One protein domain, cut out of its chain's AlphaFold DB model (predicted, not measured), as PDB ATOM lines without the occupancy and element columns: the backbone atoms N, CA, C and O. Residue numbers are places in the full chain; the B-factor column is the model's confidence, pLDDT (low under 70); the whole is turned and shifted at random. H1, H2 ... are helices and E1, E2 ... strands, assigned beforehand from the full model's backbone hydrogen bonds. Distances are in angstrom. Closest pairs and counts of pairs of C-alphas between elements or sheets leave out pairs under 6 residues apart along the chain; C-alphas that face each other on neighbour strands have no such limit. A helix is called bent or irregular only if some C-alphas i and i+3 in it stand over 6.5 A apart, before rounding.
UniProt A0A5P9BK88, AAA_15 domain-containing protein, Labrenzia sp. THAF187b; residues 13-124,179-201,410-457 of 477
ATOM      1  N   GLU A  13     127.360 148.994 128.085       88.00
ATOM      2  CA  GLU A  13     127.840 150.164 128.835       88.00
ATOM      3  C   GLU A  13     126.733 151.169 129.130       88.00
ATOM      4  O   GLU A  13     126.749 151.823 130.172       88.00
ATOM      5  N   ALA A  14     125.762 151.306 128.229       87.62
ATOM      6  CA  ALA A  14     124.631 152.192 128.446       87.62
ATOM      7  C   ALA A  14     123.385 151.736 127.692       87.62
ATOM      8  O   ALA A  14     123.449 151.149 126.610       87.62
ATOM      9  N   PHE A  15     122.237 152.077 128.265       90.62
ATOM     10  CA  PHE A  15     120.928 151.924 127.653       90.62
ATOM     11  C   PHE A  15     120.193 153.263 127.678       90.62
ATOM     12  O   PHE A  15     120.121 153.908 128.722       90.62
ATOM     13  N   GLN A  16     119.624 153.674 126.551       88.50
ATOM     14  CA  GLN A  16     118.789 154.864 126.447       88.50
ATOM     15  C   GLN A  16     117.457 154.497 125.796       88.50
ATOM     16  O   GLN A  16     117.416 153.728 124.839       88.50
ATOM     17  N   ILE A  17     116.362 155.057 126.294       87.00
ATOM     18  CA  ILE A  17     115.048 154.958 125.661       87.00
ATOM     19  C   ILE A  17     114.415 156.345 125.611       87.00
ATOM     20  O   ILE A  17     114.421 157.060 126.609       87.00
ATOM     21  N   LEU A  18     113.924 156.720 124.434       84.44
ATOM     22  CA  LEU A  18     113.342 158.024 124.131       84.44
ATOM     23  C   LEU A  18     111.841 157.893 123.873       84.44
ATOM     24  O   LEU A  18     111.400 156.917 123.252       84.44
ATOM     25  N   GLY A  19     111.074 158.877 124.331       82.50
ATOM     26  CA  GLY A  19     109.631 158.970 124.127       82.50
ATOM     27  C   GLY A  19     108.845 157.822 124.759       82.50
ATOM     28  O   GLY A  19     107.770 157.468 124.269       82.50
ATOM     29  N   LEU A  20     109.364 157.185 125.815       83.94
ATOM     30  CA  LEU A  20     108.659 156.100 126.492       83.94
ATOM     31  C   LEU A  20     107.335 156.639 127.053       83.94
ATOM     32  O   LEU A  20     107.317 157.596 127.822       83.94
ATOM     33  N   TYR A  21     106.225 156.021 126.650       82.44
ATOM     34  CA  TYR A  21     104.864 156.506 126.909       82.44
ATOM     35  C   TYR A  21     104.551 157.910 126.362       82.44
ATOM     36  O   TYR A  21     103.645 158.559 126.868       82.44
ATOM     37  N   ASP A  22     105.269 158.357 125.324       80.44
ATOM     38  CA  ASP A  22     105.237 159.732 124.796       80.44
ATOM     39  C   ASP A  22     105.578 160.806 125.871       80.44
ATOM     40  O   ASP A  22     105.305 161.990 125.670       80.44
ATOM     41  N   GLU A  23     106.173 160.413 127.008       77.50
ATOM     42  CA  GLU A  23     106.428 161.292 128.165       77.50
ATOM     43  C   GLU A  23     107.882 161.253 128.655       77.50
ATOM     44  O   GLU A  23     108.414 162.286 129.058       77.50
ATOM     45  N   PHE A  24     108.532 160.085 128.638       80.38
ATOM     46  CA  PHE A  24     109.788 159.876 129.357       80.38
ATOM     47  C   PHE A  24     110.977 159.568 128.450       80.38
ATOM     48  O   PHE A  24     110.949 158.619 127.665       80.38
ATOM     49  N   ASP A  25     112.070 160.293 128.680       83.38
ATOM     50  CA  ASP A  25     113.393 159.995 128.139       83.38
ATOM     51  C   ASP A  25     114.300 159.508 129.271       83.38
ATOM     52  O   ASP A  25     114.558 160.224 130.240       83.38
ATOM     53  N   TYR A  26     114.796 158.278 129.158       85.19
ATOM     54  CA  TYR A  26     115.649 157.666 130.170       85.19
ATOM     55  C   TYR A  26     117.014 157.310 129.603       85.19
ATOM     56  O   TYR A  26     117.120 156.732 128.522       85.19
ATOM     57  N   MET A  27     118.061 157.585 130.382       84.44
ATOM     58  CA  MET A  27     119.419 157.111 130.134       84.44
ATOM     59  C   MET A  27     119.925 156.365 131.368       84.44
ATOM     60  O   MET A  27     119.899 156.884 132.482       84.44
ATOM     61  N   ILE A  28     120.395 155.139 131.158       87.50
ATOM     62  CA  ILE A  28     120.913 154.242 132.183       87.50
ATOM     63  C   ILE A  28     122.367 153.912 131.833       87.50
ATOM     64  O   ILE A  28     122.600 152.999 131.038       87.50
ATOM     65  N   PRO A  29     123.347 154.648 132.386       86.38
ATOM     66  CA  PRO A  29     124.753 154.274 132.304       86.38
ATOM     67  C   PRO A  29     125.037 153.101 133.246       86.38
ATOM     68  O   PRO A  29     124.533 153.060 134.371       86.38
ATOM     69  N   PHE A  30     125.823 152.133 132.788       86.50
ATOM     70  CA  PHE A  30     126.111 150.922 133.545       86.50
ATOM     71  C   PHE A  30     127.438 151.080 134.279       86.50
ATOM     72  O   PHE A  30     128.435 151.556 133.737       86.50
ATOM     73  N   ASN A  31     127.466 150.666 135.542       82.50
ATOM     74  CA  ASN A  31     128.674 150.705 136.346       82.50
ATOM     75  C   ASN A  31     129.558 149.485 136.056       82.50
ATOM     76  O   ASN A  31     129.300 148.387 136.547       82.50
ATOM     77  N   THR A  32     130.636 149.709 135.310       75.94
ATOM     78  CA  THR A  32     131.623 148.686 134.938       75.94
ATOM     79  C   THR A  32     132.707 148.442 135.996       75.94
ATOM     80  O   THR A  32     133.490 147.512 135.847       75.94
ATOM     81  N   GLN A  33     132.779 149.244 137.069       79.88
ATOM     82  CA  GLN A  33     133.781 149.069 138.136       79.88
ATOM     83  C   GLN A  33     133.327 148.065 139.196       79.88
ATOM     84  O   GLN A  33     134.083 147.182 139.592       79.88
ATOM     85  N   GLU A  34     132.094 148.225 139.676       82.12
ATOM     86  CA  GLU A  34     131.490 147.333 140.676       82.12
ATOM     87  C   GLU A  34     130.567 146.293 140.023       82.12
ATOM     88  O   GLU A  34     130.026 145.438 140.722       82.12
ATOM     89  N   HIS A  35     130.382 146.365 138.695       90.06
ATOM     90  CA  HIS A  35     129.527 145.475 137.902       90.06
ATOM     91  C   HIS A  35     128.067 145.423 138.404       90.06
ATOM     92  O   HIS A  35     127.350 144.446 138.195       90.06
ATOM     93  N   VAL A  36     127.609 146.481 139.089       91.81
ATOM     94  CA  VAL A  36     126.247 146.623 139.631       91.81
ATOM     95  C   VAL A  36     125.712 148.014 139.356       91.81
ATOM     96  O   VAL A  36     126.281 149.006 139.808       91.81
ATOM     97  N   THR A  37     124.544 148.068 138.725       92.44
ATOM     98  CA  THR A  37     123.773 149.294 138.510       92.44
ATOM     99  C   THR A  37     122.388 149.140 139.121       92.44
ATOM    100  O   THR A  37     121.693 148.158 138.864       92.44
ATOM    101  N   ALA A  38     121.975 150.100 139.944       90.62
ATOM    102  CA  ALA A  38     120.682 150.107 140.611       90.62
ATOM    103  C   ALA A  38     119.789 151.223 140.072       90.62
ATOM    104  O   ALA A  38     120.064 152.401 140.253       90.62
ATOM    105  N   VAL A  39     118.687 150.848 139.440       90.06
ATOM    106  CA  VAL A  39     117.719 151.760 138.843       90.06
ATOM    107  C   VAL A  39     116.588 152.017 139.839       90.06
ATOM    108  O   VAL A  39     115.852 151.096 140.212       90.06
ATOM    109  N   ILE A  40     116.434 153.271 140.267       87.44
ATOM    110  CA  ILE A  40     115.378 153.710 141.187       87.44
ATOM    111  C   ILE A  40     114.448 154.711 140.504       87.44
ATOM    112  O   ILE A  40     114.871 155.535 139.708       87.44
ATOM    113  N   ALA A  41     113.152 154.606 140.781       81.25
ATOM    114  CA  ALA A  41     112.123 155.465 140.199       81.25
ATOM    115  C   ALA A  41     110.801 155.279 140.959       81.25
ATOM    116  O   ALA A  41     110.593 154.207 141.557       81.25
ATOM    117  N   PRO A  42     109.874 156.250 140.919       75.88
ATOM    118  CA  PRO A  42     108.528 156.075 141.456       75.88
ATOM    119  C   PRO A  42     107.733 154.986 140.709       75.88
ATOM    120  O   PRO A  42     108.095 154.536 139.618       75.88
ATOM    121  N   ASN A  43     106.639 154.519 141.318       76.62
ATOM    122  CA  ASN A  43     105.726 153.563 140.683       76.62
ATOM    123  C   ASN A  43     105.152 154.160 139.394       76.62
ATOM    124  O   ASN A  43     104.673 155.288 139.403       76.62
ATOM    125  N   GLY A  44     105.171 153.385 138.308       73.62
ATOM    126  CA  GLY A  44     104.666 153.825 137.004       73.62
ATOM    127  C   GLY A  44     105.715 154.447 136.077       73.62
ATOM    128  O   GLY A  44     105.451 154.533 134.887       73.62
ATOM    129  N   ALA A  45     106.927 154.750 136.556       79.56
ATOM    130  CA  ALA A  45     108.026 155.308 135.749       79.56
ATOM    131  C   ALA A  45     108.723 154.286 134.815       79.56
ATOM    132  O   ALA A  45     109.883 154.431 134.459       79.56
ATOM    133  N   GLY A  46     108.074 153.168 134.484       82.44
ATOM    134  CA  GLY A  46     108.578 152.246 133.459       82.44
ATOM    135  C   GLY A  46     109.848 151.433 133.768       82.44
ATOM    136  O   GLY A  46     110.323 150.756 132.867       82.44
ATOM    137  N   LYS A  47     110.389 151.384 134.996       87.19
ATOM    138  CA  LYS A  47     111.620 150.604 135.309       87.19
ATOM    139  C   LYS A  47     111.607 149.152 134.839       87.19
ATOM    140  O   LYS A  47     112.535 148.712 134.168       87.19
ATOM    141  N   THR A  48     110.545 148.417 135.171       87.75
ATOM    142  CA  THR A  48     110.371 147.031 134.723       87.75
ATOM    143  C   THR A  48     110.363 146.947 133.196       87.75
ATOM    144  O   THR A  48     110.846 145.969 132.639       87.75
ATOM    145  N   LEU A  49     109.849 147.967 132.500       87.69
ATOM    146  CA  LEU A  49     109.871 148.024 131.037       87.69
ATOM    147  C   LEU A  49     111.258 148.331 130.496       87.69
ATOM    148  O   LEU A  49     111.617 147.732 129.496       87.69
ATOM    149  N   CYS A  50     112.048 149.184 131.152       89.75
ATOM    150  CA  CYS A  50     113.445 149.407 130.783       89.75
ATOM    151  C   CYS A  50     114.246 148.100 130.874       89.75
ATOM    152  O   CYS A  50     114.910 147.723 129.913       89.75
ATOM    153  N   LEU A  51     114.119 147.352 131.978       91.31
ATOM    154  CA  LEU A  51     114.766 146.040 132.111       91.31
ATOM    155  C   LEU A  51     114.241 145.048 131.065       91.31
ATOM    156  O   LEU A  51     115.035 144.394 130.396       91.31
ATOM    157  N   LYS A  52     112.922 144.980 130.850       88.94
ATOM    158  CA  LYS A  52     112.336 144.121 129.809       88.94
ATOM    159  C   LYS A  52     112.734 144.527 128.393       88.94
ATOM    160  O   LYS A  52     112.836 143.656 127.544       88.94
ATOM    161  N   ALA A  53     112.981 145.805 128.119       90.25
ATOM    162  CA  ALA A  53     113.478 146.270 126.828       90.25
ATOM    163  C   ALA A  53     114.919 145.811 126.593       90.25
ATOM    164  O   ALA A  53     115.276 145.457 125.470       90.25
ATOM    165  N   ILE A  54     115.745 145.782 127.642       91.56
ATOM    166  CA  ILE A  54     117.091 145.205 127.566       91.56
ATOM    167  C   ILE A  54     116.990 143.695 127.312       91.56
ATOM    168  O   ILE A  54     117.564 143.210 126.340       91.56
ATOM    169  N   ASP A  55     116.198 142.970 128.105       90.50
ATOM    170  CA  ASP A  55     115.986 141.524 127.936       90.50
ATOM    171  C   ASP A  55     115.437 141.172 126.540       90.50
ATOM    172  O   ASP A  55     115.961 140.295 125.852       90.50
ATOM    173  N   ALA A  56     114.440 141.921 126.059       87.25
ATOM    174  CA  ALA A  56     113.791 141.701 124.771       87.25
ATOM    175  C   ALA A  56     114.737 141.879 123.576       87.25
ATOM    176  O   ALA A  56     114.542 141.210 122.558       87.25
ATOM    177  N   LEU A  57     115.762 142.737 123.672       89.88
ATOM    178  CA  LEU A  57     116.785 142.853 122.629       89.88
ATOM    179  C   LEU A  57     117.560 141.533 122.491       89.88
ATOM    180  O   LEU A  57     117.651 140.979 121.394       89.88
ATOM    181  N   PHE A  58     118.086 141.009 123.601       87.12
ATOM    182  CA  PHE A  58     118.890 139.781 123.609       87.12
ATOM    183  C   PHE A  58     118.039 138.526 123.355       87.12
ATOM    184  O   PHE A  58     118.465 137.622 122.632       87.12
ATOM    185  N   GLY A  59     116.807 138.495 123.873       80.62
ATOM    186  CA  GLY A  59     115.815 137.441 123.645       80.62
ATOM    187  C   GLY A  59     115.136 137.485 122.269       80.62
ATOM    188  O   GLY A  59     114.445 136.530 121.899       80.62
ATOM    189  N   ARG A  60     115.360 138.559 121.492       81.75
ATOM    190  CA  ARG A  60     114.744 138.831 120.177       81.75
ATOM    191  C   ARG A  60     113.214 138.870 120.232       81.75
ATOM    192  O   ARG A  60     112.522 138.355 119.353       81.75
ATOM    193  N   GLU A  61     112.676 139.473 121.283       79.06
ATOM    194  CA  GLU A  61     111.239 139.547 121.549       79.06
ATOM    195  C   GLU A  61     110.619 140.815 120.938       79.06
ATOM    196  O   GLU A  61     110.132 141.703 121.633       79.06
ATOM    197  N   TRP A  62     110.607 140.923 119.606       81.69
ATOM    198  CA  TRP A  62     110.174 142.145 118.895       81.69
ATOM    199  C   TRP A  62     108.722 142.551 119.171       81.69
ATOM    200  O   TRP A  62     108.378 143.733 119.119       81.69
ATOM    201  N   LYS A  63     107.861 141.585 119.503       74.81
ATOM    202  CA  LYS A  63     106.489 141.842 119.947       74.81
ATOM    203  C   LYS A  63     106.425 142.736 121.185       74.81
ATOM    204  O   LYS A  63     105.500 143.542 121.279       74.81
ATOM    205  N   PHE A  64     107.381 142.611 122.108       82.81
ATOM    206  CA  PHE A  64     107.460 143.485 123.276       82.81
ATOM    207  C   PHE A  64     107.572 144.947 122.829       82.81
ATOM    208  O   PHE A  64     106.716 145.753 123.184       82.81
ATOM    209  N   PHE A  65     108.530 145.250 121.943       83.00
ATOM    210  CA  PHE A  65     108.720 146.587 121.374       83.00
ATOM    211  C   PHE A  65     107.483 147.092 120.616       83.00
ATOM    212  O   PHE A  65     107.112 148.251 120.741       83.00
ATOM    213  N   ARG A  66     106.759 146.240 119.879       78.94
ATOM    214  CA  ARG A  66     105.507 146.683 119.223       78.94
ATOM    215  C   ARG A  66     104.401 147.050 120.214       78.94
ATOM    216  O   ARG A  66     103.545 147.866 119.882       78.94
ATOM    217  N   GLY A  67     104.408 146.441 121.398       78.88
ATOM    218  CA  GLY A  67     103.421 146.680 122.449       78.88
ATOM    219  C   GLY A  67     103.692 147.918 123.307       78.88
ATOM    220  O   GLY A  67     102.770 148.387 123.971       78.88
ATOM    221  N   ILE A  68     104.914 148.458 123.295       82.94
ATOM    222  CA  ILE A  68     105.309 149.629 124.095       82.94
ATOM    223  C   ILE A  68     105.394 150.883 123.231       82.94
ATOM    224  O   ILE A  68     105.905 150.826 122.119       82.94
ATOM    225  N   VAL A  69     104.900 152.019 123.723       84.62
ATOM    226  CA  VAL A  69     105.013 153.322 123.042       84.62
ATOM    227  C   VAL A  69     106.366 153.939 123.381       84.62
ATOM    228  O   VAL A  69     106.649 154.136 124.556       84.62
ATOM    229  N   PHE A  70     107.197 154.159 122.365       88.19
ATOM    230  CA  PHE A  70     108.519 154.787 122.439       88.19
ATOM    231  C   PHE A  70     108.906 155.291 121.043       88.19
ATOM    232  O   PHE A  70     108.319 154.833 120.057       88.19
ATOM    233  N   ASP A  71     109.897 156.174 120.957       84.25
ATOM    234  CA  ASP A  71     110.434 156.680 119.690       84.25
ATOM    235  C   ASP A  71     111.695 155.908 119.276       84.25
ATOM    236  O   ASP A  71     111.758 155.331 118.183       84.25
ATOM    237  N   ALA A  72     112.677 155.829 120.180       84.44
ATOM    238  CA  ALA A  72     113.947 155.142 119.954       84.44
ATOM    239  C   ALA A  72     114.450 154.431 121.217       84.44
ATOM    240  O   ALA A  72     114.309 154.944 122.322       84.44
ATOM    241  N   ALA A  73     115.068 153.262 121.063       88.44
ATOM    242  CA  ALA A  73     115.796 152.567 122.123       88.44
ATOM    243  C   ALA A  73     117.227 152.296 121.653       88.44
ATOM    244  O   ALA A  73     117.421 151.640 120.633       88.44
ATOM    245  N   ARG A  74     118.222 152.806 122.378       89.19
ATOM    246  CA  ARG A  74     119.644 152.770 122.026       89.19
ATOM    247  C   ARG A  74     120.443 151.990 123.063       89.19
ATOM    248  O   ARG A  74     120.200 152.084 124.264       89.19
ATOM    249  N   TYR A  75     121.421 151.241 122.582       91.06
ATOM    250  CA  TYR A  75     122.258 150.333 123.356       91.06
ATOM    251  C   TYR A  75     123.712 150.571 122.961       91.06
ATOM    252  O   TYR A  75     124.042 150.449 121.783       91.06
ATOM    253  N   LEU A  76     124.566 150.915 123.923       87.94
ATOM    254  CA  LEU A  76     125.998 151.133 123.709       87.94
ATOM    255  C   LEU A  76     126.800 149.994 124.332       87.94
ATOM    256  O   LEU A  76     126.582 149.660 125.497       87.94
ATOM    257  N   PHE A  77     127.731 149.424 123.572       89.12
ATOM    258  CA  PHE A  77     128.574 148.307 123.992       89.12
ATOM    259  C   PHE A  77     130.037 148.728 124.157       89.12
ATOM    260  O   PHE A  77     130.494 149.688 123.539       89.12
ATOM    261  N   SER A  78     130.790 147.961 124.947       86.12
ATOM    262  CA  SER A  78     132.181 148.269 125.314       86.12
ATOM    263  C   SER A  78     133.199 148.222 124.175       86.12
ATOM    264  O   SER A  78     134.324 148.698 124.321       86.12
ATOM    265  N   ASP A  79     132.823 147.672 123.022       83.31
ATOM    266  CA  ASP A  79     133.639 147.688 121.808       83.31
ATOM    267  C   ASP A  79     133.354 148.904 120.906       83.31
ATOM    268  O   ASP A  79     133.878 148.980 119.795       83.31
ATOM    269  N   GLY A  80     132.534 149.853 121.374       80.50
ATOM    270  CA  GLY A  80     132.098 151.025 120.614       80.50
ATOM    271  C   GLY A  80     130.946 150.740 119.650       80.50
ATOM    272  O   GLY A  80     130.487 151.652 118.964       80.50
ATOM    273  N   THR A  81     130.450 149.499 119.591       86.50
ATOM    274  CA  THR A  81     129.241 149.180 118.832       86.50
ATOM    275  C   THR A  81     128.040 149.881 119.463       86.50
ATOM    276  O   THR A  81     127.857 149.832 120.683       86.50
ATOM    277  N   SER A  82     127.165 150.460 118.641       86.44
ATOM    278  CA  SER A  82     125.846 150.916 119.085       86.44
ATOM    279  C   SER A  82     124.738 150.198 118.318       86.44
ATOM    280  O   SER A  82     124.860 149.915 117.126       86.44
ATOM    281  N   ILE A  83     123.660 149.840 119.012       87.75
ATOM    282  CA  ILE A  83     122.443 149.287 118.409       87.75
ATOM    283  C   ILE A  83     121.300 150.234 118.727       87.75
ATOM    284  O   ILE A  83     121.147 150.660 119.869       87.75
ATOM    285  N   GLU A  84     120.467 150.528 117.740       87.06
ATOM    286  CA  GLU A  84     119.270 151.334 117.917       87.06
ATOM    287  C   GLU A  84     118.047 150.615 117.337       87.06
ATOM    288  O   GLU A  84     118.091 149.987 116.278       87.06
ATOM    289  N   ILE A  85     116.939 150.683 118.069       87.25
ATOM    290  CA  ILE A  85     115.619 150.244 117.637       87.25
ATOM    291  C   ILE A  85     114.739 151.479 117.518       87.25
ATOM    292  O   ILE A  85     114.553 152.204 118.491       87.25
ATOM    293  N   LEU A  86     114.147 151.674 116.345       84.56
ATOM    294  CA  LEU A  86     113.255 152.792 116.059       84.56
ATOM    295  C   LEU A  86     111.843 152.295 115.826       84.56
ATOM    296  O   LEU A  86     111.625 151.328 115.084       84.56
ATOM    297  N   ARG A  87     110.876 153.007 116.394       82.38
ATOM    298  CA  ARG A  87     109.457 152.772 116.152       82.38
ATOM    299  C   ARG A  87     108.902 153.889 115.272       82.38
ATOM    300  O   ARG A  87     108.721 155.013 115.721       82.38
ATOM    301  N   LYS A  88     108.560 153.575 114.017       76.56
ATOM    302  CA  LYS A  88     107.919 154.541 113.105       76.56
ATOM    303  C   LYS A  88     106.390 154.451 113.222       76.56
ATOM    304  O   LYS A  88     105.822 153.358 113.090       76.56
ATOM    305  N   LYS A  89     105.723 155.585 113.492       63.00
ATOM    306  CA  LYS A  89     104.248 155.715 113.472       63.00
ATOM    307  C   LYS A  89     103.746 155.571 112.017       63.00
ATOM    308  O   LYS A  89     104.462 155.902 111.076       63.00
ATOM    309  N   LEU A  90     102.547 155.008 111.838       50.66
ATOM    310  CA  LEU A  90     101.992 154.576 110.539       50.66
ATOM    311  C   LEU A  90     101.753 155.709 109.518       50.66
ATOM    312  O   LEU A  90     101.605 155.411 108.338       50.66
ATOM    313  N   ASP A  91     101.755 156.974 109.939       45.62
ATOM    314  CA  ASP A  91     101.330 158.108 109.103       45.62
ATOM    315  C   ASP A  91     102.408 158.675 108.162       45.62
ATOM    316  O   ASP A  91     102.134 159.606 107.409       45.62
ATOM    317  N   ASP A  92     103.631 158.142 108.186       45.88
ATOM    318  CA  ASP A  92     104.796 158.859 107.657       45.88
ATOM    319  C   ASP A  92     105.470 158.202 106.436       45.88
ATOM    320  O   ASP A  92     106.669 158.359 106.252       45.88
ATOM    321  N   ASP A  93     104.738 157.456 105.592       39.38
ATOM    322  CA  ASP A  93     105.194 157.127 104.225       39.38
ATOM    323  C   ASP A  93     104.049 156.736 103.267       39.38
ATOM    324  O   ASP A  93     103.198 155.904 103.578       39.38
ATOM    325  N   ASN A  94     104.101 157.288 102.045       37.91
ATOM    326  CA  ASN A  94     103.290 156.962 100.857       37.91
ATOM    327  C   ASN A  94     103.542 155.531 100.323       37.91
ATOM    328  O   ASN A  94     103.876 155.341  99.151       37.91
ATOM    329  N   LEU A  95     103.421 154.507 101.163       41.34
ATOM    330  CA  LEU A  95     103.498 153.114 100.732       41.34
ATOM    331  C   LEU A  95     102.077 152.594 100.520       41.34
ATOM    332  O   LEU A  95     101.291 152.533 101.458       41.34
ATOM    333  N   GLU A  96     101.754 152.250  99.269       36.78
ATOM    334  CA  GLU A  96     100.482 151.637  98.876       36.78
ATOM    335  C   GLU A  96     100.113 150.506  99.849       36.78
ATOM    336  O   GLU A  96     100.808 149.491  99.965       36.78
ATOM    337  N   PHE A  97      99.038 150.738 100.600       37.72
ATOM    338  CA  PHE A  97      98.535 149.842 101.627       37.72
ATOM    339  C   PHE A  97      97.926 148.590 100.987       37.72
ATOM    340  O   PHE A  97      97.053 148.672 100.127       37.72
ATOM    341  N   ASP A  98      98.344 147.419 101.464       38.31
ATOM    342  CA  ASP A  98      97.546 146.199 101.358       38.31
ATOM    343  C   ASP A  98      96.486 146.267 102.474       38.31
ATOM    344  O   ASP A  98      96.819 146.168 103.659       38.31
ATOM    345  N   GLU A  99      95.225 146.499 102.093       39.72
ATOM    346  CA  GLU A  99      94.063 146.788 102.962       39.72
ATOM    347  C   GLU A  99      93.740 145.692 104.006       39.72
ATOM    348  O   GLU A  99      92.825 145.849 104.809       39.72
ATOM    349  N   ASN A 100      94.491 144.584 104.044       39.91
ATOM    350  CA  ASN A 100      94.267 143.454 104.953       39.91
ATOM    351  C   ASN A 100      95.256 143.354 106.135       39.91
ATOM    352  O   ASN A 100      95.254 142.349 106.851       39.91
ATOM    353  N   LEU A 101      96.131 144.342 106.357       45.66
ATOM    354  CA  LEU A 101      97.126 144.316 107.440       45.66
ATOM    355  C   LEU A 101      96.709 145.214 108.617       45.66
ATOM    356  O   LEU A 101      97.009 146.398 108.612       45.66
ATOM    357  N   GLU A 102      96.120 144.635 109.671       46.69
ATOM    358  CA  GLU A 102      95.792 145.324 110.941       46.69
ATOM    359  C   GLU A 102      96.965 146.166 111.493       46.69
ATOM    360  O   GLU A 102      97.966 145.605 111.910       46.69
ATOM    361  N   GLU A 103      96.859 147.491 111.476       55.62
ATOM    362  CA  GLU A 103      97.597 148.528 112.232       55.62
ATOM    363  C   GLU A 103      98.657 148.060 113.273       55.62
ATOM    364  O   GLU A 103      98.444 148.140 114.478       55.62
ATOM    365  N   GLU A 104      99.847 147.609 112.851       61.03
ATOM    366  CA  GLU A 104     100.991 147.423 113.768       61.03
ATOM    367  C   GLU A 104     102.131 148.367 113.357       61.03
ATOM    368  O   GLU A 104     102.424 148.462 112.160       61.03
ATOM    369  N   PRO A 105     102.799 149.043 114.311       68.38
ATOM    370  CA  PRO A 105     103.898 149.951 114.006       68.38
ATOM    371  C   PRO A 105     105.087 149.198 113.395       68.38
ATOM    372  O   PRO A 105     105.407 148.067 113.783       68.38
ATOM    373  N   SER A 106     105.763 149.845 112.444       78.00
ATOM    374  CA  SER A 106     106.986 149.304 111.850       78.00
ATOM    375  C   SER A 106     108.166 149.554 112.786       78.00
ATOM    376  O   SER A 106     108.360 150.675 113.255       78.00
ATOM    377  N   LEU A 107     108.950 148.504 113.043       80.56
ATOM    378  CA  LEU A 107     110.168 148.583 113.845       80.56
ATOM    379  C   LEU A 107     111.391 148.408 112.950       80.56
ATOM    380  O   LEU A 107     111.461 147.451 112.173       80.56
ATOM    381  N   TYR A 108     112.363 149.297 113.100       81.31
ATOM    382  CA  TYR A 108     113.658 149.215 112.436       81.31
ATOM    383  C   TYR A 108     114.737 148.941 113.469       81.31
ATOM    384  O   TYR A 108     114.661 149.455 114.579       81.31
ATOM    385  N   ILE A 109     115.726 148.135 113.095       83.50
ATOM    386  CA  ILE A 109     116.937 147.930 113.884       83.50
ATOM    387  C   ILE A 109     118.143 148.398 113.074       83.50
ATOM    388  O   ILE A 109     118.295 148.055 111.895       83.50
ATOM    389  N   SER A 110     118.981 149.202 113.706       84.00
ATOM    390  CA  SER A 110     120.234 149.720 113.179       84.00
ATOM    391  C   SER A 110     121.375 149.314 114.111       84.00
ATOM    392  O   SER A 110     121.206 149.214 115.320       84.00
ATOM    393  N   MET A 111     122.535 149.025 113.535       83.94
ATOM    394  CA  MET A 111     123.768 148.750 114.261       83.94
ATOM    395  C   MET A 111     124.883 149.551 113.614       83.94
ATOM    396  O   MET A 111     125.076 149.462 112.401       83.94
ATOM    397  N   LEU A 112     125.596 150.317 114.424       83.31
ATOM    398  CA  LEU A 112     126.820 150.998 114.051       83.31
ATOM    399  C   LEU A 112     127.995 150.167 114.540       83.31
ATOM    400  O   LEU A 112     128.095 149.859 115.728       83.31
ATOM    401  N   ARG A 113     128.892 149.817 113.624       78.50
ATOM    402  CA  ARG A 113     130.147 149.149 113.956       78.50
ATOM    403  C   ARG A 113     131.236 149.624 113.009       78.50
ATOM    404  O   ARG A 113     130.999 149.701 111.810       78.50
ATOM    405  N   ASP A 114     132.406 149.958 113.549       74.44
ATOM    406  CA  ASP A 114     133.562 150.434 112.771       74.44
ATOM    407  C   ASP A 114     133.243 151.641 111.850       74.44
ATOM    408  O   ASP A 114     133.853 151.813 110.797       74.44
ATOM    409  N   GLY A 115     132.274 152.485 112.237       71.25
ATOM    410  CA  GLY A 115     131.819 153.645 111.455       71.25
ATOM    411  C   GLY A 115     130.821 153.329 110.330       71.25
ATOM    412  O   GLY A 115     130.407 154.239 109.612       71.25
ATOM    413  N   GLU A 116     130.408 152.068 110.162       76.88
ATOM    414  CA  GLU A 116     129.403 151.664 109.177       76.88
ATOM    415  C   GLU A 116     128.048 151.364 109.828       76.88
ATOM    416  O   GLU A 116     127.940 150.593 110.784       76.88
ATOM    417  N   TRP A 117     126.986 151.948 109.263       77.88
ATOM    418  CA  TRP A 117     125.609 151.690 109.674       77.88
ATOM    419  C   TRP A 117     124.998 150.534 108.891       77.88
ATOM    420  O   TRP A 117     124.795 150.600 107.677       77.88
ATOM    421  N   ILE A 118     124.587 149.510 109.622       80.88
ATOM    422  CA  ILE A 118     123.862 148.360 109.106       80.88
ATOM    423  C   ILE A 118     122.410 148.468 109.578       80.88
ATOM    424  O   ILE A 118     122.157 148.602 110.771       80.88
ATOM    425  N   ARG A 119     121.436 148.422 108.657       78.88
ATOM    426  CA  ARG A 119     120.007 148.630 108.976       78.88
ATOM    427  C   ARG A 119     119.121 147.538 108.407       78.88
ATOM    428  O   ARG A 119     119.366 147.037 107.307       78.88
ATOM    429  N   SER A 120     118.058 147.203 109.132       78.06
ATOM    430  CA  SER A 120     117.031 146.284 108.650       78.06
ATOM    431  C   SER A 120     115.666 146.522 109.294       78.06
ATOM    432  O   SER A 120     115.564 146.973 110.434       78.06
ATOM    433  N   LEU A 121     114.604 146.184 108.564       76.44
ATOM    434  CA  LEU A 121     113.245 146.125 109.096       76.44
ATOM    435  C   LEU A 121     113.070 144.843 109.927       76.44
ATOM    436  O   LEU A 121     113.371 143.746 109.446       76.44
ATOM    437  N   LEU A 122     112.537 144.961 111.144       73.38
ATOM    438  CA  LEU A 122     112.295 143.807 112.009       73.38
ATOM    439  C   LEU A 122     111.079 142.984 111.528       73.38
ATOM    440  O   LEU A 122     110.022 143.558 111.240       73.38
ATOM    441  N   PRO A 123     111.178 141.639 111.462       66.06
ATOM    442  CA  PRO A 123     110.100 140.784 110.959       66.06
ATOM    443  C   PRO A 123     108.835 140.895 111.806       66.06
ATOM    444  O   PRO A 123     108.912 140.771 113.028       66.06
ATOM    445  N   SER A 124     107.664 141.069 111.184       65.00
ATOM    446  CA  SER A 124     106.376 140.978 111.882       65.00
ATOM    447  C   SER A 124     105.783 139.581 111.800       65.00
ATOM    448  O   SER A 124     105.623 139.028 110.711       65.00
ATOM    449  N   ASN A 179     116.760 143.455 105.121       69.00
ATOM    450  CA  ASN A 179     118.160 143.131 104.882       69.00
ATOM    451  C   ASN A 179     118.562 141.969 105.814       69.00
ATOM    452  O   ASN A 179     118.714 142.148 107.025       69.00
ATOM    453  N   ARG A 180     118.656 140.750 105.260       66.38
ATOM    454  CA  ARG A 180     118.999 139.534 106.023       66.38
ATOM    455  C   ARG A 180     120.452 139.520 106.479       66.38
ATOM    456  O   ARG A 180     120.707 139.055 107.582       66.38
ATOM    457  N   GLU A 181     121.371 140.024 105.661       72.62
ATOM    458  CA  GLU A 181     122.792 140.102 106.021       72.62
ATOM    459  C   GLU A 181     122.956 141.009 107.240       72.62
ATOM    460  O   GLU A 181     123.536 140.594 108.243       72.62
ATOM    461  N   ALA A 182     122.292 142.166 107.216       74.94
ATOM    462  CA  ALA A 182     122.218 143.080 108.346       74.94
ATOM    463  C   ALA A 182     121.693 142.416 109.627       74.94
ATOM    464  O   ALA A 182     122.361 142.452 110.657       74.94
ATOM    465  N   LEU A 183     120.524 141.764 109.560       78.00
ATOM    466  CA  LEU A 183     119.962 141.069 110.723       78.00
ATOM    467  C   LEU A 183     120.883 139.964 111.219       78.00
ATOM    468  O   LEU A 183     121.084 139.851 112.420       78.00
ATOM    469  N   SER A 184     121.470 139.172 110.320       79.06
ATOM    470  CA  SER A 184     122.368 138.084 110.702       79.06
ATOM    471  C   SER A 184     123.606 138.594 111.441       79.06
ATOM    472  O   SER A 184     123.977 138.013 112.461       79.06
ATOM    473  N   SER A 185     124.181 139.723 111.011       82.50
ATOM    474  CA  SER A 185     125.302 140.376 111.690       82.50
ATOM    475  C   SER A 185     124.908 140.849 113.088       82.50
ATOM    476  O   SER A 185     125.558 140.461 114.059       82.50
ATOM    477  N   ILE A 186     123.790 141.571 113.220       83.25
ATOM    478  CA  ILE A 186     123.270 142.055 114.512       83.25
ATOM    479  C   ILE A 186     122.975 140.880 115.452       83.25
ATOM    480  O   ILE A 186     123.361 140.858 116.616       83.25
ATOM    481  N   PHE A 187     122.328 139.845 114.935       83.69
ATOM    482  CA  PHE A 187     121.939 138.656 115.685       83.69
ATOM    483  C   PHE A 187     123.134 137.817 116.125       83.69
ATOM    484  O   PHE A 187     123.096 137.234 117.212       83.69
ATOM    485  N   SER A 188     124.179 137.742 115.301       83.69
ATOM    486  CA  SER A 188     125.443 137.097 115.660       83.69
ATOM    487  C   SER A 188     126.191 137.876 116.740       83.69
ATOM    488  O   SER A 188     126.809 137.262 117.606       83.69
ATOM    489  N   PHE A 189     126.084 139.208 116.727       85.00
ATOM    490  CA  PHE A 189     126.645 140.078 117.749       85.00
ATOM    491  C   PHE A 189     125.919 139.903 119.087       85.00
ATOM    492  O   PHE A 189     126.555 139.580 120.085       85.00
ATOM    493  N   LEU A 190     124.583 139.979 119.094       84.88
ATOM    494  CA  LEU A 190     123.770 139.795 120.304       84.88
ATOM    495  C   LEU A 190     123.965 138.415 120.952       84.88
ATOM    496  O   LEU A 190     123.939 138.309 122.172       84.88
ATOM    497  N   LYS A 191     124.224 137.360 120.161       83.44
ATOM    498  CA  LYS A 191     124.524 136.001 120.663       83.44
ATOM    499  C   LYS A 191     125.815 135.918 121.498       83.44
ATOM    500  O   LYS A 191     126.017 134.908 122.165       83.44
ATOM    501  N   ARG A 192     126.696 136.926 121.447       84.56
ATOM    502  CA  ARG A 192     127.951 136.955 122.224       84.56
ATOM    503  C   ARG A 192     127.727 137.289 123.696       84.56
ATOM    504  O   ARG A 192     128.580 136.960 124.514       84.56
ATOM    505  N   ILE A 193     126.603 137.924 124.021       85.06
ATOM    506  CA  ILE A 193     126.266 138.352 125.376       85.06
ATOM    507  C   ILE A 193     125.097 137.504 125.860       85.06
ATOM    508  O   ILE A 193     124.022 137.495 125.263       85.06
ATOM    509  N   ASN A 194     125.302 136.795 126.965       85.31
ATOM    510  CA  ASN A 194     124.219 136.085 127.630       85.31
ATOM    511  C   ASN A 194     123.481 137.072 128.533       85.31
ATOM    512  O   ASN A 194     124.076 137.584 129.477       85.31
ATOM    513  N   CYS A 195     122.208 137.335 128.248       88.19
ATOM    514  CA  CYS A 195     121.348 138.123 129.122       88.19
ATOM    515  C   CYS A 195     120.336 137.207 129.814       88.19
ATOM    516  O   CYS A 195     119.741 136.335 129.179       88.19
ATOM    517  N   ASN A 196     120.166 137.387 131.123       89.62
ATOM    518  CA  ASN A 196     119.233 136.615 131.928       89.62
ATOM    519  C   ASN A 196     118.404 137.550 132.803       89.62
ATOM    520  O   ASN A 196     118.951 138.296 133.617       89.62
ATOM    521  N   PHE A 197     117.082 137.450 132.689       88.31
ATOM    522  CA  PHE A 197     116.157 138.249 133.479       88.31
ATOM    523  C   PHE A 197     115.547 137.460 134.640       88.31
ATOM    524  O   PHE A 197     114.965 136.388 134.472       88.31
ATOM    525  N   ILE A 198     115.677 138.012 135.844       85.69
ATOM    526  CA  ILE A 198     115.071 137.509 137.070       85.69
ATOM    527  C   ILE A 198     113.876 138.392 137.412       85.69
ATOM    528  O   ILE A 198     114.006 139.459 138.016       85.69
ATOM    529  N   GLU A 199     112.694 137.907 137.044       83.38
ATOM    530  CA  GLU A 199     111.434 138.591 137.297       83.38
ATOM    531  C   GLU A 199     111.024 138.596 138.779       83.38
ATOM    532  O   GLU A 199     111.426 137.764 139.606       83.38
ATOM    533  N   THR A 200     110.111 139.510 139.097       77.44
ATOM    534  CA  THR A 200     109.454 139.627 140.405       77.44
ATOM    535  C   THR A 200     108.746 138.333 140.831       77.44
ATOM    536  O   THR A 200     108.798 137.935 141.998       77.44
ATOM    537  N   GLN A 201     108.136 137.613 139.880       69.75
ATOM    538  CA  GLN A 201     107.362 136.385 140.101       69.75
ATOM    539  C   GLN A 201     108.209 135.099 140.083       69.75
ATOM    540  O   GLN A 201     107.733 134.029 139.713       69.75
ATOM    541  N   PRO A 410     113.972 142.934 143.607       88.88
ATOM    542  CA  PRO A 410     114.591 141.970 144.515       88.88
ATOM    543  C   PRO A 410     114.079 142.090 145.962       88.88
ATOM    544  O   PRO A 410     114.132 141.111 146.709       88.88
ATOM    545  N   GLU A 411     113.547 143.249 146.357       86.94
ATOM    546  CA  GLU A 411     113.031 143.554 147.692       86.94
ATOM    547  C   GLU A 411     111.670 142.938 148.034       86.94
ATOM    548  O   GLU A 411     111.277 142.979 149.208       86.94
ATOM    549  N   ILE A 412     110.944 142.383 147.054       79.19
ATOM    550  CA  ILE A 412     109.604 141.831 147.287       79.19
ATOM    551  C   ILE A 412     109.657 140.781 148.400       79.19
ATOM    552  O   ILE A 412     110.431 139.823 148.360       79.19
ATOM    553  N   SER A 413     108.787 140.963 149.397       77.38
ATOM    554  CA  SER A 413     108.677 140.125 150.598       77.38
ATOM    555  C   SER A 413     109.910 140.120 151.520       77.38
ATOM    556  O   SER A 413     109.987 139.277 152.417       77.38
ATOM    557  N   LEU A 414     110.868 141.045 151.357       84.06
ATOM    558  CA  LEU A 414     112.043 141.142 152.229       84.06
ATOM    559  C   LEU A 414     111.815 142.036 153.444       84.06
ATOM    560  O   LEU A 414     111.263 143.129 153.358       84.06
ATOM    561  N   HIS A 415     112.352 141.603 154.584       85.19
ATOM    562  CA  HIS A 415     112.461 142.445 155.768       85.19
ATOM    563  C   HIS A 415     113.449 143.606 155.529       85.19
ATOM    564  O   HIS A 415     114.482 143.430 154.884       85.19
ATOM    565  N   ILE A 416     113.212 144.784 156.116       85.88
ATOM    566  CA  ILE A 416     114.037 145.998 155.900       85.88
ATOM    567  C   ILE A 416     115.528 145.755 156.192       85.88
ATOM    568  O   ILE A 416     116.407 146.218 155.470       85.88
ATOM    569  N   ALA A 417     115.830 145.002 157.253       86.50
ATOM    570  CA  ALA A 417     117.209 144.657 157.611       86.50
ATOM    571  C   ALA A 417     117.942 143.869 156.507       86.50
ATOM    572  O   ALA A 417     119.158 143.965 156.385       86.50
ATOM    573  N   TRP A 418     117.202 143.094 155.718       87.31
ATOM    574  CA  TRP A 418     117.710 142.267 154.628       87.31
ATOM    575  C   TRP A 418     117.843 143.047 153.323       87.31
ATOM    576  O   TRP A 418     118.802 142.814 152.588       87.31
ATOM    577  N   GLN A 419     116.937 143.998 153.074       89.44
ATOM    578  CA  GLN A 419     117.040 144.945 151.958       89.44
ATOM    579  C   GLN A 419     118.349 145.741 152.053       89.44
ATOM    580  O   GLN A 419     119.131 145.750 151.111       89.44
ATOM    581  N   LYS A 420     118.670 146.276 153.241       89.12
ATOM    582  CA  LYS A 420     119.910 147.043 153.482       89.12
ATOM    583  C   LYS A 420     121.209 146.268 153.232       89.12
ATOM    584  O   LYS A 420     122.254 146.883 153.032       89.12
ATOM    585  N   LYS A 421     121.169 144.935 153.308       89.44
ATOM    586  CA  LYS A 421     122.328 144.059 153.063       89.44
ATOM    587  C   LYS A 421     122.410 143.567 151.618       89.44
ATOM    588  O   LYS A 421     123.474 143.144 151.195       89.44
ATOM    589  N   PHE A 422     121.312 143.646 150.865       91.50
ATOM    590  CA  PHE A 422     121.155 142.967 149.581       91.50
ATOM    591  C   PHE A 422     122.238 143.319 148.554       91.50
ATOM    592  O   PHE A 422     122.856 142.413 148.013       91.50
ATOM    593  N   ILE A 423     122.517 144.606 148.323       91.12
ATOM    594  CA  ILE A 423     123.554 145.010 147.356       91.12
ATOM    595  C   ILE A 423     124.949 144.533 147.797       91.12
ATOM    596  O   ILE A 423     125.746 144.128 146.962       91.12
ATOM    597  N   GLY A 424     125.243 144.532 149.104       91.38
ATOM    598  CA  GLY A 424     126.527 144.027 149.606       91.38
ATOM    599  C   GLY A 424     126.704 142.537 149.321       91.38
ATOM    600  O   GLY A 424     127.729 142.136 148.781       91.38
ATOM    601  N   ASP A 425     125.667 141.755 149.608       92.38
ATOM    602  CA  ASP A 425     125.614 140.324 149.303       92.38
ATOM    603  C   ASP A 425     125.732 140.068 147.786       92.38
ATOM    604  O   ASP A 425     126.438 139.163 147.351       92.38
ATOM    605  N   LEU A 426     125.077 140.894 146.965       92.75
ATOM    606  CA  LEU A 426     125.138 140.807 145.507       92.75
ATOM    607  C   LEU A 426     126.559 141.051 144.973       92.75
ATOM    608  O   LEU A 426     127.014 140.307 144.110       92.75
ATOM    609  N   ILE A 427     127.282 142.030 145.524       92.12
ATOM    610  CA  ILE A 427     128.684 142.304 145.169       92.12
ATOM    611  C   ILE A 427     129.585 141.104 145.498       92.12
ATOM    612  O   ILE A 427     130.487 140.784 144.726       92.12
ATOM    613  N   GLU A 428     129.354 140.408 146.616       92.94
ATOM    614  CA  GLU A 428     130.101 139.182 146.939       92.94
ATOM    615  C   GLU A 428     129.858 138.076 145.904       92.94
ATOM    616  O   GLU A 428     130.802 137.408 145.477       92.94
ATOM    617  N   ILE A 429     128.614 137.920 145.442       93.00
ATOM    618  CA  ILE A 429     128.269 136.946 144.399       93.00
ATOM    619  C   ILE A 429     128.921 137.317 143.064       93.00
ATOM    620  O   ILE A 429     129.472 136.448 142.389       93.00
ATOM    621  N   ILE A 430     128.891 138.594 142.693       91.12
ATOM    622  CA  ILE A 430     129.482 139.096 141.449       91.12
ATOM    623  C   ILE A 430     130.984 138.858 141.418       91.12
ATOM    624  O   ILE A 430     131.493 138.358 140.419       91.12
ATOM    625  N   LYS A 431     131.686 139.108 142.528       90.19
ATOM    626  CA  LYS A 431     133.124 138.818 142.644       90.19
ATOM    627  C   LYS A 431     133.447 137.345 142.405       90.19
ATOM    628  O   LYS A 431     134.500 137.041 141.856       90.19
ATOM    629  N   LEU A 432     132.554 136.443 142.810       89.62
ATOM    630  CA  LEU A 432     132.731 135.007 142.617       89.62
ATOM    631  C   LEU A 432     132.355 134.544 141.200       89.62
ATOM    632  O   LEU A 432     132.961 133.616 140.670       89.62
ATOM    633  N   ARG A 433     131.315 135.132 140.598       89.94
ATOM    634  CA  ARG A 433     130.715 134.637 139.348       89.94
ATOM    635  C   ARG A 433     131.127 135.408 138.093       89.94
ATOM    636  O   ARG A 433     131.006 134.840 137.009       89.94
ATOM    637  N   ASN A 434     131.627 136.632 138.249       88.12
ATOM    638  CA  ASN A 434     132.041 137.551 137.191       88.12
ATOM    639  C   ASN A 434     130.921 137.844 136.173       88.12
ATOM    640  O   ASN A 434     131.004 137.427 135.021       88.12
ATOM    641  N   PHE A 435     129.842 138.501 136.606       90.00
ATOM    642  CA  PHE A 435     128.744 138.951 135.737       90.00
ATOM    643  C   PHE A 435     128.343 140.395 136.060       90.00
ATOM    644  O   PHE A 435     128.563 140.853 137.179       90.00
ATOM    645  N   ASP A 436     127.711 141.073 135.105       91.25
ATOM    646  CA  ASP A 436     127.153 142.415 135.279       91.25
ATOM    647  C   ASP A 436     125.713 142.329 135.781       91.25
ATOM    648  O   ASP A 436     124.950 141.468 135.336       91.25
ATOM    649  N   VAL A 437     125.308 143.219 136.689       93.81
ATOM    650  CA  VAL A 437     123.934 143.272 137.201       93.81
ATOM    651  C   VAL A 437     123.310 144.640 137.005       93.81
ATOM    652  O   VAL A 437     123.857 145.653 137.437       93.81
ATOM    653  N   VAL A 438     122.095 144.651 136.465       93.62
ATOM    654  CA  VAL A 438     121.197 145.807 136.514       93.62
ATOM    655  C   VAL A 438     119.970 145.418 137.319       93.62
ATOM    656  O   VAL A 438     119.230 144.509 136.946       93.62
ATOM    657  N   LEU A 439     119.749 146.093 138.443       93.56
ATOM    658  CA  LEU A 439     118.585 145.860 139.289       93.56
ATOM    659  C   LEU A 439     117.624 147.043 139.223       93.56
ATOM    660  O   LEU A 439     118.061 148.187 139.250       93.56
ATOM    661  N   ALA A 440     116.325 146.773 139.174       91.00
ATOM    662  CA  ALA A 440     115.274 147.769 139.344       91.00
ATOM    663  C   ALA A 440     114.628 147.606 140.721       91.00
ATOM    664  O   ALA A 440     114.307 146.491 141.131       91.00
ATOM    665  N   THR A 441     114.460 148.713 141.443       89.56
ATOM    666  CA  THR A 441     113.923 148.703 142.813       89.56
ATOM    667  C   THR A 441     113.083 149.946 143.085       89.56
ATOM    668  O   THR A 441     113.423 151.050 142.647       89.56
ATOM    669  N   HIS A 442     111.970 149.804 143.805       84.88
ATOM    670  CA  HIS A 442     111.210 150.917 144.389       84.88
ATOM    671  C   HIS A 442     111.646 151.239 145.826       84.88
ATOM    672  O   HIS A 442     111.173 152.226 146.387       84.88
ATOM    673  N   SER A 443     112.516 150.431 146.438       87.19
ATOM    674  CA  SER A 443     112.921 150.558 147.839       87.19
ATOM    675  C   SER A 443     114.184 151.416 148.033       87.19
ATOM    676  O   SER A 443     115.302 150.950 147.787       87.19
ATOM    677  N   PRO A 444     114.076 152.617 148.640       85.81
ATOM    678  CA  PRO A 444     115.254 153.377 149.062       85.81
ATOM    679  C   PRO A 444     116.086 152.631 150.116       85.81
ATOM    680  O   PRO A 444     117.279 152.886 150.277       85.81
ATOM    681  N   GLN A 445     115.472 151.705 150.865       87.88
ATOM    682  CA  GLN A 445     116.168 150.912 151.878       87.88
ATOM    683  C   GLN A 445     117.113 149.877 151.261       87.88
ATOM    684  O   GLN A 445     118.099 149.529 151.914       87.88
ATOM    685  N   LEU A 446     116.828 149.403 150.044       87.88
ATOM    686  CA  LEU A 446     117.712 148.514 149.296       87.88
ATOM    687  C   LEU A 446     118.969 149.250 148.824       87.88
ATOM    688  O   LEU A 446     120.076 148.741 148.989       87.88
ATOM    689  N   ILE A 447     118.794 150.475 148.324       87.00
ATOM    690  CA  ILE A 447     119.896 151.358 147.931       87.00
ATOM    691  C   ILE A 447     120.775 151.707 149.133       87.00
ATOM    692  O   ILE A 447     121.988 151.492 149.119       87.00
ATOM    693  N   GLY A 448     120.170 152.231 150.202       85.06
ATOM    694  CA  GLY A 448     120.861 152.562 151.443       85.06
ATOM    695  C   GLY A 448     122.118 153.415 151.229       85.06
ATOM    696  O   GLY A 448     122.028 154.606 150.955       85.06
ATOM    697  N   ARG A 449     123.296 152.803 151.408       84.62
ATOM    698  CA  ARG A 449     124.611 153.469 151.315       84.62
ATOM    699  C   ARG A 449     125.227 153.476 149.910       84.62
ATOM    700  O   ARG A 449     126.283 154.069 149.732       84.62
ATOM    701  N   TRP A 450     124.626 152.780 148.951       85.44
ATOM    702  CA  TRP A 450     125.204 152.512 147.631       85.44
ATOM    703  C   TRP A 450     124.821 153.571 146.598       85.44
ATOM    704  O   TRP A 450     124.532 153.249 145.453       85.44
ATOM    705  N   THR A 451     124.784 154.844 146.993       81.69
ATOM    706  CA  THR A 451     124.298 155.947 146.146       81.69
ATOM    707  C   THR A 451     125.133 156.155 144.883       81.69
ATOM    708  O   THR A 451     124.630 156.682 143.903       81.69
ATOM    709  N   ASN A 452     126.392 155.714 144.883       84.62
ATOM    710  CA  ASN A 452     127.288 155.745 143.725       84.62
ATOM    711  C   ASN A 452     126.949 154.700 142.644       84.62
ATOM    712  O   ASN A 452     127.519 154.751 141.559       84.62
ATOM    713  N   LEU A 453     126.070 153.741 142.943       86.19
ATOM    714  CA  LEU A 453     125.624 152.703 142.008       86.19
ATOM    715  C   LEU A 453     124.242 153.010 141.416       86.19
ATOM    716  O   LEU A 453     123.700 152.192 140.678       86.19
ATOM    717  N   VAL A 454     123.637 154.141 141.792       86.50
ATOM    718  CA  VAL A 454     122.225 154.425 141.531       86.50
ATOM    719  C   VAL A 454     122.050 155.283 140.293       86.50
ATOM    720  O   VAL A 454     122.712 156.307 140.143       86.50
ATOM    721  N   VAL A 455     121.081 154.901 139.471       85.94
ATOM    722  CA  VAL A 455     120.517 155.712 138.396       85.94
ATOM    723  C   VAL A 455     119.057 155.985 138.740       85.94
ATOM    724  O   VAL A 455     118.264 155.053 138.886       85.94
ATOM    725  N   GLU A 456     118.700 157.256 138.907       84.25
ATOM    726  CA  GLU A 456     117.314 157.665 139.140       84.25
ATOM    727  C   GLU A 456     116.615 157.942 137.802       84.25
ATOM    728  O   GLU A 456     117.141 158.675 136.969       84.25
ATOM    729  N   LEU A 457     115.444 157.341 137.573       79.12
ATOM    730  CA  LEU A 457     114.614 157.639 136.403       79.12
ATOM    731  C   LEU A 457     113.588 158.719 136.776       79.12
ATOM    732  O   LEU A 457     112.657 158.452 137.542       79.12
TER     733      LEU A 457
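What this domain is: This is residues 13 to 124, 179 to 201 and 410 to 457 of the 477 residues of the protein "AAA_15 domain-containing protein" of Labrenzia sp. THAF187b (UniProt A0A5P9BK88). A twisted sheet of six antiparallel strands, in the order E2, E1, E4, E5, E6, E7, has H1, H2 and H3 over one face and no named helix over the other; beyond its E2 edge sits a small parallel sheet, E9, E3, E10, with H4 and H5 at that end of the domain. H1 is over both sheets, and residues 92 to 102 stick out at the opposite end. The printed part has 183 residues with five named helices and ten named strands, in the order E1 E2 E3 H1 H2 E4 E5 E6 E7 H3 E8 H4 E9 H5 E10, a mixed class. It is compact, with a radius of gyration of the C-alphas of 18.3 A, but elongated, spanning 61 by 34 by 25 A.

How they stand to each other: In the large sheet E2, residues 24 to 29, and hairpin partner E1, residues 13 to 20, have N 15 and O 28 2.9 A apart. E1 and E4, residues 72 to 77, have N 16 and O 74 at 2.8 A. E4, E5, residues 82 to 88, E6, residues 106 to 113, and E7, residues 116 to 121, form a meander, each the antiparallel neighbour of the one before, with N 75 and O 83 at 2.8 A, N 84 and O 110 at 2.9 A, and N 111 and O 118 at 2.8 A. H1, residues 47 to 59, H2, residues 62 to 67, and H3, residues 180 to 190, are on the same face, giving two layers, helices over sheet. H1 and H2, a helical hairpin, touch through residues 53 to 56 of H1; the closest C-alphas, of Ala 56 and Phe 64, are 6.7 A apart. E8, residues 194 to 198, pairs with no named strand. E3, residues 36 to 40, is the inner strand between E9, residues 436 to 441, and E10, residues 454 to 456; N 39 and O 439 are 2.7 A apart, N 455 and O 38 2.8 A. E9, H5, residues 444 to 447, and E10 form a split strand-helix-strand unit, two same-way strands with E3 between them, its crossover right-handed. H1 is on this sheet too, again two layers, at a height of 10.6 A. H4, residues 416 to 433, only grazes it and touches H5, closest at the C-alphas of Gln 419 and Leu 446, 4.5 A. Every O i to N i+4 pair is within hydrogen-bond range in H2 and H3, 8 of 9 in H1 and 11 of 14 in H4; H5 is too short for one.

Where its parts are: E1 begins at C-alpha 13, (127.840, 150.164, 128.835), and is 20.2 A long; E6 is 23.3 A and H1 18.1 A. H4, 26.1 A, is irregular, with C-alphas 420 and 423 7.4 A apart. E10 ends at C-alpha 456, (117.314, 157.665, 139.140).

The domain as a whole: The farthest C-alphas, of Glu 96 and Ala 417, are 61.5 A apart. Residues 125 to 178 and 202 to 409 are not printed, with C-alpha gaps of 13.9 A and 10.1 A. The link E5 to E6 is long. Confidence is under 70 at residues 89 to 105, 123 to 124, 179 to 180 and 201.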